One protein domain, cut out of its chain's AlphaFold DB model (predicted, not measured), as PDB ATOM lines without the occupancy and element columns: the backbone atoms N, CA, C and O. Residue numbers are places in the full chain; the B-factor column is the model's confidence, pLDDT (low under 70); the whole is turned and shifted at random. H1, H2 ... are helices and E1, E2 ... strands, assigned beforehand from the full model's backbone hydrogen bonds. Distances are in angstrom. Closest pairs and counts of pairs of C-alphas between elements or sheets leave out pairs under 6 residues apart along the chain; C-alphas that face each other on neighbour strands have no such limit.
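What this domain is: This is residues 118 to 223 of the 225 residues of the protein "Putative type III effector protein" of Escherichia coli (UniProt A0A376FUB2). A hairpin of two strands, E1 and E2, packs with E1 on helix H3, one of three helices, H1, H3 and H4, that are packed together with their centres in a triangle. The short helices H2 and H5 lie near this group, and a long loop, residues 186 to 205, reaches out past H5 to Glu 190 and folds back to E1. The printed part has 106 residues, with five named helices and then two strands along the chain, H1 H2 H3 H4 H5 E1 E2; the sheet, E1 - E2, is antiparallel and the class is mostly helix. It is compact, with a radius of gyration of the C-alphas of 13.9 A, though elongated in outline, spanning 44 by 28 by 24 A.

How they stand to each other: E1, residues 206 to 210, and E2, residues 218 to 222, form an antiparallel hairpin at 154 degrees, with N 207 and O 221 at 2.8 A and N 219 and O 209 at 2.9 A, within hydrogen-bond range. H3, residues 146 to 158, has 7 pairs of C-alphas within 8 A of E1, the closest those of Asn 147 and Leu 209, 6.3 A apart; H3 and E2 are apart. H4, residues 162 to 176, forms a helical hairpin with H3: they touch, H3 with residues 153 to 158 alone, closest at the C-alphas of Leu 157 and Lys 165, 4.7 A, and run opposite ways at a shallow tilt of 35.0 degrees, only just short of steep. H1, residues 125 to 137, touches H4, closest at the C-alphas of Ile 132 and Ala 168, 6.4 A, and runs the same way at a shallow tilt of 33 degrees, only just short of steep. H1 also touches H3, with residues 128 to 132 against 152 to 156 alone, closest at the C-alphas of Met 128 and Ala 156, 6.7 A, opposite ways at a steep tilt of 52 degrees. With two of these three pairs at a shallow tilt, the helix packing is only just mostly aligned. H2, residues 140 to 144, is close to H1 and to H3 but not clearly touching, and H5, residues 182 to 185, is likewise close to H4, the closest C-alphas being Ile 176 and Ser 182, 6.2 A. In H1, H3 and H4 every O i to N i+4 pair is within hydrogen-bond range; H2 has 0 of 1, and 0 of 2 for O i to N i+3, and H5 is too short for an O i to N i+4 pair.

Where its parts are: E1 and E2 each measure 13.5 A from first to last C-alpha, E1 from (-27.830, 49.870, -10.644) and E2 to (-28.628, 46.930, -13.929). H4 is 21.0 A, H1 18.6 A and H3 18.5 A long; H1 begins at C-alpha 125 at (-45.381, 44.170, 1.765).

The domain as a whole: The two C-alphas farthest apart, those of Gln 126 and Glu 190, are 45.0 A from each other. The printed part has no cut. The link from H5 to E1, 20 residues, is long; E1 to E2 is short, and the four links from H1 to H5 are tight. The mean pLDDT of the printed part is 74.6, and residue 118 and residues 179 to 223 are under 70.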
ATOM      1  N   PHE A 118     -29.808  31.104  -1.835       64.62
ATOM      2  CA  PHE A 118     -29.550  31.006  -3.278       64.62
ATOM      3  C   PHE A 118     -30.826  30.941  -4.124       64.62
ATOM      4  O   PHE A 118     -30.762  30.590  -5.301       64.62
ATOM      5  N   SER A 119     -31.988  31.241  -3.539       74.75
ATOM      6  CA  SER A 119     -33.253  31.230  -4.270       74.75
ATOM      7  C   SER A 119     -33.730  32.646  -4.574       74.75
ATOM      8  O   SER A 119     -33.359  33.624  -3.919       74.75
ATOM      9  N   LYS A 120     -34.544  32.748  -5.625       80.00
ATOM     10  CA  LYS A 120     -35.311  33.956  -5.894       80.00
ATOM     11  C   LYS A 120     -36.427  34.044  -4.856       80.00
ATOM     12  O   LYS A 120     -37.180  33.083  -4.703       80.00
ATOM     13  N   VAL A 121     -36.531  35.177  -4.175       84.94
ATOM     14  CA  VAL A 121     -37.583  35.436  -3.182       84.94
ATOM     15  C   VAL A 121     -38.608  36.386  -3.784       84.94
ATOM     16  O   VAL A 121     -38.224  37.307  -4.498       84.94
ATOM     17  N   ASP A 122     -39.891  36.166  -3.521       88.44
ATOM     18  CA  ASP A 122     -40.963  37.116  -3.827       88.44
ATOM     19  C   ASP A 122     -41.472  37.676  -2.499       88.44
ATOM     20  O   ASP A 122     -41.976  36.920  -1.666       88.44
ATOM     21  N   PHE A 123     -41.222  38.962  -2.251       88.19
ATOM     22  CA  PHE A 123     -41.498  39.579  -0.959       88.19
ATOM     23  C   PHE A 123     -42.901  40.170  -0.934       88.19
ATOM     24  O   PHE A 123     -43.247  41.005  -1.769       88.19
ATOM     25  N   ASP A 124     -43.683  39.832   0.087       91.38
ATOM     26  CA  ASP A 124     -44.889  40.599   0.387       91.38
ATOM     27  C   ASP A 124     -44.556  41.937   1.083       91.38
ATOM     28  O   ASP A 124     -43.446  42.174   1.568       91.38
ATOM     29  N   THR A 125     -45.537  42.836   1.162       88.19
ATOM     30  CA  THR A 125     -45.381  44.170   1.765       88.19
ATOM     31  C   THR A 125     -44.889  44.126   3.217       88.19
ATOM     32  O   THR A 125     -44.052  44.942   3.611       88.19
ATOM     33  N   GLN A 126     -45.388  43.191   4.030       86.25
ATOM     34  CA  GLN A 126     -45.003  43.076   5.441       86.25
ATOM     35  C   GLN A 126     -43.573  42.554   5.573       86.25
ATOM     36  O   GLN A 126     -42.800  43.071   6.383       86.25
ATOM     37  N   GLN A 127     -43.197  41.585   4.736       87.56
ATOM     38  CA  GLN A 127     -41.829  41.090   4.630       87.56
ATOM     39  C   GLN A 127     -40.871  42.204   4.201       87.56
ATOM     40  O   GLN A 127     -39.828  42.373   4.834       87.56
ATOM     41  N   MET A 128     -41.237  43.015   3.200       91.19
ATOM     42  CA  MET A 128     -40.414  44.151   2.776       91.19
ATOM     43  C   MET A 128     -40.158  45.121   3.934       91.19
ATOM     44  O   MET A 128     -39.007  45.457   4.215       91.19
ATOM     45  N   ILE A 129     -41.213  45.530   4.649       86.88
ATOM     46  CA  ILE A 129     -41.099  46.431   5.806       86.88
ATOM     47  C   ILE A 129     -40.211  45.807   6.891       86.88
ATOM     48  O   ILE A 129     -39.302  46.463   7.407       86.88
ATOM     49  N   HIS A 130     -40.456  44.540   7.230       86.44
ATOM     50  CA  HIS A 130     -39.714  43.832   8.267       86.44
ATOM     51  C   HIS A 130     -38.216  43.747   7.942       86.44
ATOM     52  O   HIS A 130     -37.386  44.142   8.764       86.44
ATOM     53  N   PHE A 131     -37.856  43.289   6.739       89.69
ATOM     54  CA  PHE A 131     -36.457  43.101   6.358       89.69
ATOM     55  C   PHE A 131     -35.712  44.423   6.149       89.69
ATOM     56  O   PHE A 131     -34.563  44.530   6.576       89.69
ATOM     57  N   ILE A 132     -36.356  45.455   5.586       91.06
ATOM     58  CA  ILE A 132     -35.757  46.799   5.492       91.06
ATOM     59  C   ILE A 132     -35.412  47.319   6.891       91.06
ATOM     60  O   ILE A 132     -34.289  47.765   7.127       91.06
ATOM     61  N   ASN A 133     -36.344  47.213   7.845       86.06
ATOM     62  CA  ASN A 133     -36.098  47.626   9.228       86.06
ATOM     63  C   ASN A 133     -34.965  46.818   9.869       86.06
ATOM     64  O   ASN A 133     -34.123  47.381  10.571       86.06
ATOM     65  N   ARG A 134     -34.909  45.512   9.597       84.69
ATOM     66  CA  ARG A 134     -33.877  44.627  10.137       84.69
ATOM     67  C   ARG A 134     -32.475  44.993   9.649       84.69
ATOM     68  O   ARG A 134     -31.567  45.110  10.469       84.69
ATOM     69  N   PHE A 135     -32.306  45.227   8.349       87.31
ATOM     70  CA  PHE A 135     -31.030  45.674   7.783       87.31
ATOM     71  C   PHE A 135     -30.645  47.083   8.247       87.31
ATOM     72  O   PHE A 135     -29.472  47.333   8.513       87.31
ATOM     73  N   ASN A 136     -31.616  47.983   8.432       84.06
ATOM     74  CA  ASN A 136     -31.361  49.309   9.007       84.06
ATOM     75  C   ASN A 136     -30.789  49.233  10.430       84.06
ATOM     76  O   ASN A 136     -29.924  50.025  10.796       84.06
ATOM     77  N   MET A 137     -31.262  48.282  11.239       81.81
ATOM     78  CA  MET A 137     -30.771  48.100  12.606       81.81
ATOM     79  C   MET A 137     -29.374  47.487  12.676       81.81
ATOM     80  O   MET A 137     -28.651  47.739  13.637       81.81
ATOM     81  N   ASN A 138     -29.014  46.651  11.704       79.62
ATOM     82  CA  ASN A 138     -27.716  45.996  11.664       79.62
ATOM     83  C   ASN A 138     -27.213  45.918  10.220       79.62
ATOM     84  O   ASN A 138     -27.408  44.916   9.525       79.62
ATOM     85  N   LYS A 139     -26.541  46.991   9.792       79.62
ATOM     86  CA  LYS A 139     -26.006  47.126   8.431       79.62
ATOM     87  C   LYS A 139     -24.998  46.020   8.081       79.62
ATOM     88  O   LYS A 139     -24.969  45.597   6.936       79.62
ATOM     89  N   GLY A 140     -24.275  45.457   9.057       79.00
ATOM     90  CA  GLY A 140     -23.340  44.342   8.830       79.00
ATOM     91  C   GLY A 140     -24.005  43.018   8.414       79.00
ATOM     92  O   GLY A 140     -23.324  42.076   8.009       79.00
ATOM     93  N   LEU A 141     -25.338  42.915   8.494       81.50
ATOM     94  CA  LEU A 141     -26.080  41.798   7.901       81.50
ATOM     95  C   LEU A 141     -26.171  41.902   6.377       81.50
ATOM     96  O   LEU A 141     -26.412  40.878   5.735       81.50
ATOM     97  N   ILE A 142     -26.012  43.101   5.808       83.19
ATOM     98  CA  ILE A 142     -26.148  43.331   4.370       83.19
ATOM     99  C   ILE A 142     -25.049  42.586   3.620       83.19
ATOM    100  O   ILE A 142     -25.364  41.828   2.710       83.19
ATOM    101  N   ASP A 143     -23.792  42.714   4.039       76.25
ATOM    102  CA  ASP A 143     -22.663  42.111   3.319       76.25
ATOM    103  C   ASP A 143     -22.756  40.579   3.322       76.25
ATOM    104  O   ASP A 143     -22.610  39.929   2.287       76.25
ATOM    105  N   LYS A 144     -23.147  39.998   4.463       75.94
ATOM    106  CA  LYS A 144     -23.354  38.547   4.623       75.94
ATOM    107  C   LYS A 144     -24.517  37.995   3.795       75.94
ATOM    108  O   LYS A 144     -24.533  36.805   3.482       75.94
ATOM    109  N   ASN A 145     -25.500  38.838   3.476       79.06
ATOM    110  CA  ASN A 145     -26.736  38.454   2.797       79.06
ATOM    111  C   ASN A 145     -26.969  39.303   1.537       79.06
ATOM    112  O   ASN A 145     -28.115  39.579   1.177       79.06
ATOM    113  N   ASN A 146     -25.895  39.724   0.860       80.31
ATOM    114  CA  ASN A 146     -25.960  40.757  -0.173       80.31
ATOM    115  C   ASN A 146     -26.913  40.390  -1.326       80.31
ATOM    116  O   ASN A 146     -27.756  41.200  -1.698       80.31
ATOM    117  N   ASN A 147     -26.883  39.144  -1.810       79.75
ATOM    118  CA  ASN A 147     -27.820  38.667  -2.836       79.75
ATOM    119  C   ASN A 147     -29.293  38.885  -2.437       79.75
ATOM    120  O   ASN A 147     -30.102  39.375  -3.223       79.75
ATOM    121  N   PHE A 148     -29.641  38.548  -1.195       85.00
ATOM    122  CA  PHE A 148     -30.992  38.730  -0.674       85.00
ATOM    123  C   PHE A 148     -31.345  40.210  -0.532       85.00
ATOM    124  O   PHE A 148     -32.425  40.639  -0.934       85.00
ATOM    125  N   PHE A 149     -30.421  40.992   0.030       86.81
ATOM    126  CA  PHE A 149     -30.584  42.429   0.193       86.81
ATOM    127  C   PHE A 149     -30.861  43.113  -1.149       86.81
ATOM    128  O   PHE A 149     -31.811  43.882  -1.257       86.81
ATOM    129  N   ILE A 150     -30.108  42.781  -2.198       85.56
ATOM    130  CA  ILE A 150     -30.308  43.352  -3.533       85.56
ATOM    131  C   ILE A 150     -31.673  42.973  -4.120       85.56
ATOM    132  O   ILE A 150     -32.359  43.849  -4.647       85.56
ATOM    133  N   GLN A 151     -32.113  41.716  -3.983       87.75
ATOM    134  CA  GLN A 151     -33.460  41.306  -4.412       87.75
ATOM    135  C   GLN A 151     -34.563  42.087  -3.685       87.75
ATOM    136  O   GLN A 151     -35.537  42.511  -4.312       87.75
ATOM    137  N   LEU A 152     -34.396  42.304  -2.375       90.69
ATOM    138  CA  LEU A 152     -35.314  43.093  -1.558       90.69
ATOM    139  C   LEU A 152     -35.372  44.550  -2.031       90.69
ATOM    140  O   LEU A 152     -36.469  45.079  -2.209       90.69
ATOM    141  N   ILE A 153     -34.223  45.199  -2.259       91.00
ATOM    142  CA  ILE A 153     -34.192  46.588  -2.739       91.00
ATOM    143  C   ILE A 153     -34.810  46.689  -4.139       91.00
ATOM    144  O   ILE A 153     -35.631  47.577  -4.358       91.00
ATOM    145  N   ASP A 154     -34.487  45.787  -5.072       87.88
ATOM    146  CA  ASP A 154     -35.064  45.800  -6.427       87.88
ATOM    147  C   ASP A 154     -36.599  45.735  -6.396       87.88
ATOM    148  O   ASP A 154     -37.272  46.569  -7.007       87.88
ATOM    149  N   GLN A 155     -37.170  44.808  -5.620       90.56
ATOM    150  CA  GLN A 155     -38.625  44.688  -5.488       90.56
ATOM    151  C   GLN A 155     -39.244  45.876  -4.744       90.56
ATOM    152  O   GLN A 155     -40.250  46.426  -5.196       90.56
ATOM    153  N   ALA A 156     -38.624  46.337  -3.655       92.12
ATOM    154  CA  ALA A 156     -39.112  47.478  -2.884       92.12
ATOM    155  C   ALA A 156     -39.120  48.780  -3.702       92.12
ATOM    156  O   ALA A 156     -40.047  49.580  -3.587       92.12
ATOM    157  N   LEU A 157     -38.136  48.990  -4.585       89.12
ATOM    158  CA  LEU A 157     -38.097  50.157  -5.473       89.12
ATOM    159  C   LEU A 157     -39.201  50.137  -6.543       89.12
ATOM    160  O   LEU A 157     -39.590  51.216  -7.016       89.12
ATOM    161  N   ARG A 158     -39.717  48.945  -6.880       86.81
ATOM    162  CA  ARG A 158     -40.868  48.715  -7.774       86.81
ATOM    163  C   ARG A 158     -42.220  48.673  -7.046       86.81
ATOM    164  O   ARG A 158     -43.247  48.694  -7.719       86.81
ATOM    165  N   SER A 159     -42.235  48.643  -5.711       87.94
ATOM    166  CA  SER A 159     -43.463  48.651  -4.903       87.94
ATOM    167  C   SER A 159     -44.357  49.841  -5.253       87.94
ATOM    168  O   SER A 159     -43.867  50.916  -5.580       87.94
ATOM    169  N   THR A 160     -45.677  49.718  -5.157       89.19
ATOM    170  CA  THR A 160     -46.570  50.881  -5.292       89.19
ATOM    171  C   THR A 160     -46.498  51.810  -4.078       89.19
ATOM    172  O   THR A 160     -46.791  52.992  -4.224       89.19
ATOM    173  N   ASP A 161     -46.024  51.320  -2.931       90.19
ATOM    174  CA  ASP A 161     -45.908  52.062  -1.674       90.19
ATOM    175  C   ASP A 161     -44.677  52.988  -1.660       90.19
ATOM    176  O   ASP A 161     -43.523  52.544  -1.682       90.19
ATOM    177  N   ASP A 162     -44.923  54.299  -1.611       89.94
ATOM    178  CA  ASP A 162     -43.873  55.319  -1.649       89.94
ATOM    179  C   ASP A 162     -43.006  55.369  -0.385       89.94
ATOM    180  O   ASP A 162     -41.828  55.729  -0.471       89.94
ATOM    181  N   MET A 163     -43.535  54.953   0.768       89.56
ATOM    182  CA  MET A 163     -42.772  54.878   2.013       89.56
ATOM    183  C   MET A 163     -41.776  53.715   1.963       89.56
ATOM    184  O   MET A 163     -40.602  53.895   2.291       89.56
ATOM    185  N   ILE A 164     -42.207  52.544   1.480       90.62
ATOM    186  CA  ILE A 164     -41.323  51.383   1.276       90.62
ATOM    187  C   ILE A 164     -40.207  51.733   0.292       90.62
ATOM    188  O   ILE A 164     -39.029  51.526   0.585       90.62
ATOM    189  N   LYS A 165     -40.571  52.335  -0.843       90.88
ATOM    190  CA  LYS A 165     -39.619  52.813  -1.848       90.88
ATOM    191  C   LYS A 165     -38.584  53.783  -1.268       90.88
ATOM    192  O   LYS A 165     -37.397  53.662  -1.572       90.88
ATOM    193  N   ALA A 166     -39.025  54.764  -0.476       87.44
ATOM    194  CA  ALA A 166     -38.143  55.762   0.123       87.44
ATOM    195  C   ALA A 166     -37.182  55.133   1.140       87.44
ATOM    196  O   ALA A 166     -35.979  55.393   1.083       87.44
ATOM    197  N   ASN A 167     -37.693  54.259   2.012       90.62
ATOM    198  CA  ASN A 167     -36.895  53.573   3.027       90.62
ATOM    199  C   ASN A 167     -35.866  52.622   2.403       90.62
ATOM    200  O   ASN A 167     -34.707  52.616   2.818       90.62
ATOM    201  N   ALA A 168     -36.258  51.870   1.371       90.81
ATOM    202  CA  ALA A 168     -35.353  50.998   0.625       90.81
ATOM    203  C   ALA A 168     -34.239  51.799  -0.062       90.81
ATOM    204  O   ALA A 168     -33.061  51.459   0.052       90.81
ATOM    205  N   TRP A 169     -34.595  52.901  -0.730       89.56
ATOM    206  CA  TRP A 169     -33.612  53.766  -1.376       89.56
ATOM    207  C   TRP A 169     -32.629  54.379  -0.378       89.56
ATOM    208  O   TRP A 169     -31.425  54.390  -0.632       89.56
ATOM    209  N   TYR A 170     -33.131  54.874   0.755       89.25
ATOM    210  CA  TYR A 170     -32.292  55.429   1.812       89.25
ATOM    211  C   TYR A 170     -31.288  54.392   2.325       89.25
ATOM    212  O   TYR A 170     -30.089  54.662   2.341       89.25
ATOM    213  N   LEU A 171     -31.760  53.186   2.646       90.12
ATOM    214  CA  LEU A 171     -30.922  52.090   3.128       90.12
ATOM    215  C   LEU A 171     -29.852  51.678   2.104       90.12
ATOM    216  O   LEU A 171     -28.683  51.540   2.458       90.12
ATOM    217  N   TYR A 172     -30.223  51.530   0.830       88.19
ATOM    218  CA  TYR A 172     -29.271  51.194  -0.232       88.19
ATOM    219  C   TYR A 172     -28.199  52.274  -0.414       88.19
ATOM    220  O   TYR A 172     -27.012  51.971  -0.508       88.19
ATOM    221  N   LYS A 173     -28.615  53.546  -0.414       84.69
ATOM    222  CA  LYS A 173     -27.723  54.702  -0.550       84.69
ATOM    223  C   LYS A 173     -26.750  54.828   0.623       84.69
ATOM    224  O   LYS A 173     -25.605  55.213   0.416       84.69
ATOM    225  N   GLU A 174     -27.204  54.528   1.831       85.06
ATOM    226  CA  GLU A 174     -26.365  54.501   3.030       85.06
ATOM    227  C   GLU A 174     -25.334  53.372   2.978       85.06
ATOM    228  O   GLU A 174     -24.182  53.575   3.345       85.06
ATOM    229  N   TRP A 175     -25.737  52.188   2.515       85.69
ATOM    230  CA  TRP A 175     -24.847  51.034   2.423       85.69
ATOM    231  C   TRP A 175     -23.790  51.194   1.323       85.69
ATOM    232  O   TRP A 175     -22.608  51.034   1.593       85.69
ATOM    233  N   ILE A 176     -24.171  51.607   0.110       76.62
ATOM    234  CA  ILE A 176     -23.227  51.768  -1.016       76.62
ATOM    235  C   ILE A 176     -22.172  52.867  -0.778       76.62
ATOM    236  O   ILE A 176     -21.159  52.936  -1.471       76.62
ATOM    237  N   ARG A 177     -22.431  53.762   0.180       76.94
ATOM    238  CA  ARG A 177     -21.541  54.859   0.578       76.94
ATOM    239  C   ARG A 177     -20.790  54.572   1.874       76.94
ATOM    240  O   ARG A 177     -20.121  55.475   2.365       76.94
ATOM    241  N   SER A 178     -20.920  53.372   2.442       75.25
ATOM    242  CA  SER A 178     -20.140  52.999   3.617       75.25
ATOM    243  C   SER A 178     -18.653  52.935   3.273       75.25
ATOM    244  O   SER A 178     -18.280  52.682   2.122       75.25
ATOM    245  N   ASP A 179     -17.805  53.130   4.280       65.12
ATOM    246  CA  ASP A 179     -16.348  53.074   4.127       65.12
ATOM    247  C   ASP A 179     -15.854  51.691   3.670       65.12
ATOM    248  O   ASP A 179     -14.771  51.593   3.107       65.12
ATOM    249  N   ASP A 180     -16.658  50.638   3.838       64.31
ATOM    250  CA  ASP A 180     -16.323  49.275   3.406       64.31
ATOM    251  C   ASP A 180     -16.610  49.037   1.911       64.31
ATOM    252  O   ASP A 180     -15.966  48.209   1.268       64.31
ATOM    253  N   VAL A 181     -17.572  49.767   1.332       65.94
ATOM    254  CA  VAL A 181     -18.052  49.558  -0.047       65.94
ATOM    255  C   VAL A 181     -17.585  50.668  -0.985       65.94
ATOM    256  O   VAL A 181     -17.204  50.408  -2.126       65.94
ATOM    257  N   SER A 182     -17.586  51.915  -0.513       60.19
ATOM    258  CA  SER A 182     -17.223  53.093  -1.303       60.19
ATOM    259  C   SER A 182     -15.810  53.018  -1.912       60.19
ATOM    260  O   SER A 182     -15.669  53.410  -3.075       60.19
ATOM    261  N   PRO A 183     -14.769  52.496  -1.222       59.56
ATOM    262  CA  PRO A 183     -13.424  52.389  -1.792       59.56
ATOM    263  C   PRO A 183     -13.312  51.423  -2.975       59.56
ATOM    264  O   PRO A 183     -12.468  51.643  -3.836       59.56
ATOM    265  N   ILE A 184     -14.194  50.416  -3.093       62.28
ATOM    266  CA  ILE A 184     -14.229  49.486  -4.246       62.28
ATOM    267  C   ILE A 184     -14.403  50.257  -5.568       62.28
ATOM    268  O   ILE A 184     -13.994  49.801  -6.635       62.28
ATOM    269  N   PHE A 185     -14.996  51.449  -5.502       59.22
ATOM    270  CA  PHE A 185     -15.318  52.275  -6.661       59.22
ATOM    271  C   PHE A 185     -14.385  53.481  -6.836       59.22
ATOM    272  O   PHE A 185     -14.560  54.242  -7.794       59.22
ATOM    273  N   ILE A 186     -13.397  53.657  -5.948       52.53
ATOM    274  CA  ILE A 186     -12.432  54.759  -5.991       52.53
ATOM    275  C   ILE A 186     -11.019  54.196  -6.250       52.53
ATOM    276  O   ILE A 186     -10.300  53.822  -5.337       52.53
ATOM    277  N   GLU A 187     -10.665  54.222  -7.542       49.59
ATOM    278  CA  GLU A 187      -9.324  54.276  -8.163       49.59
ATOM    279  C   GLU A 187      -8.464  53.005  -8.345       49.59
ATOM    280  O   GLU A 187      -7.877  52.454  -7.421       49.59
ATOM    281  N   THR A 188      -8.236  52.648  -9.620       43.81
ATOM    282  CA  THR A 188      -6.893  52.603 -10.247       43.81
ATOM    283  C   THR A 188      -7.021  52.563 -11.785       43.81
ATOM    284  O   THR A 188      -7.734  51.737 -12.342       43.81
ATOM    285  N   GLU A 189      -6.345  53.504 -12.455       40.69
ATOM    286  CA  GLU A 189      -6.059  53.585 -13.903       40.69
ATOM    287  C   GLU A 189      -7.234  53.718 -14.903       40.69
ATOM    288  O   GLU A 189      -7.836  52.742 -15.337       40.69
ATOM    289  N   GLU A 190      -7.484  54.971 -15.319       42.34
ATOM    290  CA  GLU A 190      -7.872  55.530 -16.644       42.34
ATOM    291  C   GLU A 190      -8.799  54.799 -17.652       42.34
ATOM    292  O   GLU A 190      -9.161  55.401 -18.666       42.34
ATOM    293  N   LYS A 191      -9.243  53.555 -17.446       43.75
ATOM    294  CA  LYS A 191     -10.002  52.777 -18.447       43.75
ATOM    295  C   LYS A 191     -11.267  52.096 -17.932       43.75
ATOM    296  O   LYS A 191     -12.077  51.658 -18.748       43.75
ATOM    297  N   LEU A 192     -11.504  52.058 -16.623       42.34
ATOM    298  CA  LEU A 192     -12.785  51.627 -16.062       42.34
ATOM    299  C   LEU A 192     -13.613  52.877 -15.754       42.34
ATOM    300  O   LEU A 192     -13.195  53.719 -14.968       42.34
ATOM    301  N   ARG A 193     -14.771  53.041 -16.413       46.56
ATOM    302  CA  ARG A 193     -15.706  54.146 -16.140       46.56
ATOM    303  C   ARG A 193     -15.969  54.205 -14.631       46.56
ATOM    304  O   ARG A 193     -16.650  53.339 -14.095       46.56
ATOM    305  N   THR A 194     -15.429  55.220 -13.967       49.47
ATOM    306  CA  THR A 194     -15.555  55.435 -12.523       49.47
ATOM    307  C   THR A 194     -17.028  55.535 -12.140       49.47
ATOM    308  O   THR A 194     -17.719  56.474 -12.557       49.47
ATOM    309  N   PHE A 195     -17.526  54.580 -11.358       56.41
ATOM    310  CA  PHE A 195     -18.883  54.620 -10.835       56.41
ATOM    311  C   PHE A 195     -18.916  55.466  -9.566       56.41
ATOM    312  O   PHE A 195     -18.589  55.007  -8.478       56.41
ATOM    313  N   ASN A 196     -19.289  56.738  -9.697       62.78
ATOM    314  CA  ASN A 196     -19.376  57.619  -8.542       62.78
ATOM    315  C   ASN A 196     -20.679  57.353  -7.768       62.78
ATOM    316  O   ASN A 196     -21.744  57.860  -8.133       62.78
ATOM    317  N   THR A 197     -20.580  56.604  -6.669       62.66
ATOM    318  CA  THR A 197     -21.694  56.262  -5.761       62.66
ATOM    319  C   THR A 197     -22.403  57.501  -5.184       62.66
ATOM    320  O   THR A 197     -23.594  57.457  -4.848       62.66
ATOM    321  N   ASN A 198     -21.732  58.662  -5.146       63.97
ATOM    322  CA  ASN A 198     -22.341  59.926  -4.724       63.97
ATOM    323  C   ASN A 198     -23.317  60.507  -5.751       63.97
ATOM    324  O   ASN A 198     -24.239  61.228  -5.357       63.97
ATOM    325  N   LYS A 199     -23.162  60.162  -7.034       66.19
ATOM    326  CA  LYS A 199     -24.042  60.595  -8.131       66.19
ATOM    327  C   LYS A 199     -25.189  59.622  -8.416       66.19
ATOM    328  O   LYS A 199     -26.034  59.939  -9.245       66.19
ATOM    329  N   LEU A 200     -25.234  58.483  -7.722       68.56
ATOM    330  CA  LEU A 200     -26.296  57.497  -7.872       68.56
ATOM    331  C   LEU A 200     -27.663  58.091  -7.505       68.56
ATOM    332  O   LEU A 200     -27.867  58.602  -6.397       68.56
ATOM    333  N   THR A 201     -28.612  57.960  -8.422       67.94
ATOM    334  CA  THR A 201     -30.019  58.286  -8.225       67.94
ATOM    335  C   THR A 201     -30.865  57.019  -8.201       67.94
ATOM    336  O   THR A 201     -30.492  55.968  -8.721       67.94
ATOM    337  N   ARG A 202     -32.063  57.128  -7.625       65.69
ATOM    338  CA  ARG A 202     -33.018  56.019  -7.552       65.69
ATOM    339  C   ARG A 202     -33.447  55.503  -8.935       65.69
ATOM    340  O   ARG A 202     -33.941  54.388  -9.041       65.69
ATOM    341  N   ASN A 203     -33.272  56.306  -9.985       69.75
ATOM    342  CA  ASN A 203     -33.680  55.965 -11.346       69.75
ATOM    343  C   ASN A 203     -32.631  55.160 -12.114       69.75
ATOM    344  O   ASN A 203     -32.966  54.599 -13.154       69.75
ATOM    345  N   ASP A 204     -31.397  55.094 -11.612       63.41
ATOM    346  CA  ASP A 204     -30.301  54.455 -12.334       63.41
ATOM    347  C   ASP A 204     -30.425  52.921 -12.333       63.41
ATOM    348  O   ASP A 204     -29.845  52.274 -13.196       63.41
ATOM    349  N   ASN A 205     -31.233  52.328 -11.436       67.06
ATOM    350  CA  ASN A 205     -31.490  50.879 -11.341       67.06
ATOM    351  C   ASN A 205     -30.210  50.018 -11.303       67.06
ATOM    352  O   ASN A 205     -30.208  48.885 -11.788       67.06
ATOM    353  N   ILE A 206     -29.121  50.554 -10.749       66.06
ATOM    354  CA  ILE A 206     -27.830  49.870 -10.644       66.06
ATOM    355  C   ILE A 206     -27.686  49.253  -9.255       66.06
ATOM    356  O   ILE A 206     -27.820  49.939  -8.238       66.06
ATOM    357  N   PHE A 207     -27.363  47.965  -9.238       69.12
ATOM    358  CA  PHE A 207     -27.190  47.125  -8.064       69.12
ATOM    359  C   PHE A 207     -25.782  46.536  -8.020       69.12
ATOM    360  O   PHE A 207     -25.199  46.217  -9.057       69.12
ATOM    361  N   ILE A 208     -25.245  46.379  -6.812       67.44
ATOM    362  CA  ILE A 208     -23.927  45.784  -6.579       67.44
ATOM    363  C   ILE A 208     -24.104  44.449  -5.873       67.44
ATOM    364  O   ILE A 208     -24.640  44.393  -4.764       67.44
ATOM    365  N   LEU A 209     -23.629  43.395  -6.530       63.72
ATOM    366  CA  LEU A 209     -23.606  42.039  -6.012       63.72
ATOM    367  C   LEU A 209     -22.189  41.667  -5.580       63.72
ATOM    368  O   LEU A 209     -21.245  41.764  -6.368       63.72
ATOM    369  N   PHE A 210     -22.056  41.206  -4.343       64.00
ATOM    370  CA  PHE A 210     -20.820  40.632  -3.828       64.00
ATOM    371  C   PHE A 210     -20.761  39.131  -4.070       64.00
ATOM    372  O   PHE A 210     -21.766  38.418  -3.987       64.00
ATOM    373  N   SER A 211     -19.549  38.652  -4.345       55.00
ATOM    374  CA  SER A 211     -19.224  37.235  -4.270       55.00
ATOM    375  C   SER A 211     -19.574  36.684  -2.886       55.00
ATOM    376  O   SER A 211     -19.356  37.330  -1.865       55.00
ATOM    377  N   SER A 212     -20.076  35.451  -2.846       60.06
ATOM    378  CA  SER A 212     -20.293  34.715  -1.596       60.06
ATOM    379  C   SER A 212     -19.004  34.130  -0.996       60.06
ATOM    380  O   SER A 212     -19.076  33.423   0.007       60.06
ATOM    381  N   VAL A 213     -17.864  34.347  -1.654       59.19
ATOM    382  CA  VAL A 213     -16.513  33.943  -1.240       59.19
ATOM    383  C   VAL A 213     -15.719  35.198  -0.887       59.19
ATOM    384  O   VAL A 213     -15.753  36.152  -1.670       59.19
ATOM    385  N   ASP A 214     -15.011  35.163   0.245       57.62
ATOM    386  CA  ASP A 214     -14.118  36.234   0.709       57.62
ATOM    387  C   ASP A 214     -13.088  36.595  -0.378       57.62
ATOM    388  O   ASP A 214     -12.581  35.714  -1.076       57.62
ATOM    389  N   ASP A 215     -12.831  37.894  -0.561       61.28
ATOM    390  CA  ASP A 215     -11.991  38.475  -1.628       61.28
ATOM    391  C   ASP A 215     -12.410  38.117  -3.073       61.28
ATOM    392  O   ASP A 215     -11.645  38.276  -4.029       61.28
ATOM    393  N   GLY A 216     -13.637  37.625  -3.264       57.38
ATOM    394  CA  GLY A 216     -14.164  37.279  -4.579       57.38
ATOM    395  C   GLY A 216     -14.636  38.485  -5.411       57.38
ATOM    396  O   GLY A 216     -14.689  39.618  -4.935       57.38
ATOM    397  N   PRO A 217     -15.012  38.255  -6.682       62.03
ATOM    398  CA  PRO A 217     -15.355  39.329  -7.610       62.03
ATOM    399  C   PRO A 217     -16.620  40.094  -7.193       62.03
ATOM    400  O   PRO A 217     -17.588  39.517  -6.695       62.03
ATOM    401  N   VAL A 218     -16.634  41.396  -7.485       64.88
ATOM    402  CA  VAL A 218     -17.804  42.274  -7.342       64.88
ATOM    403  C   VAL A 218     -18.458  42.462  -8.706       64.88
ATOM    404  O   VAL A 218     -17.777  42.737  -9.695       64.88
ATOM    405  N   MET A 219     -19.783  42.335  -8.771       66.38
ATOM    406  CA  MET A 219     -20.546  42.524 -10.001       66.38
ATOM    407  C   MET A 219     -21.453  43.747  -9.893       66.38
ATOM    408  O   MET A 219     -22.243  43.875  -8.961       66.38
ATOM    409  N   VAL A 220     -21.372  44.629 -10.885       68.50
ATOM    410  CA  VAL A 220     -22.308  45.744 -11.058       68.50
ATOM    411  C   VAL A 220     -23.350  45.321 -12.086       68.50
ATOM    412  O   VAL A 220     -23.006  45.016 -13.227       68.50
ATOM    413  N   VAL A 221     -24.619  45.289 -11.687       66.06
ATOM    414  CA  VAL A 221     -25.735  44.868 -12.542       66.06
ATOM    415  C   VAL A 221     -26.784  45.966 -12.633       66.06
ATOM    416  O   VAL A 221     -26.998  46.715 -11.687       66.06
ATOM    417  N   SER A 222     -27.461  46.065 -13.773       65.56
ATOM    418  CA  SER A 222     -28.628  46.930 -13.929       65.56
ATOM    419  C   SER A 222     -29.891  46.089 -14.003       65.56
ATOM    420  O   SER A 222     -29.951  45.125 -14.767       65.56
ATOM    421  N   SER A 223     -30.920  46.486 -13.269       60.81
ATOM    422  CA  SER A 223     -32.245  45.885 -13.381       60.81
ATOM    423  C   SER A 223     -32.947  46.421 -14.632       60.81
ATOM    424  O   SER A 223     -33.188  47.627 -14.746       60.81
TER     425      SER A 223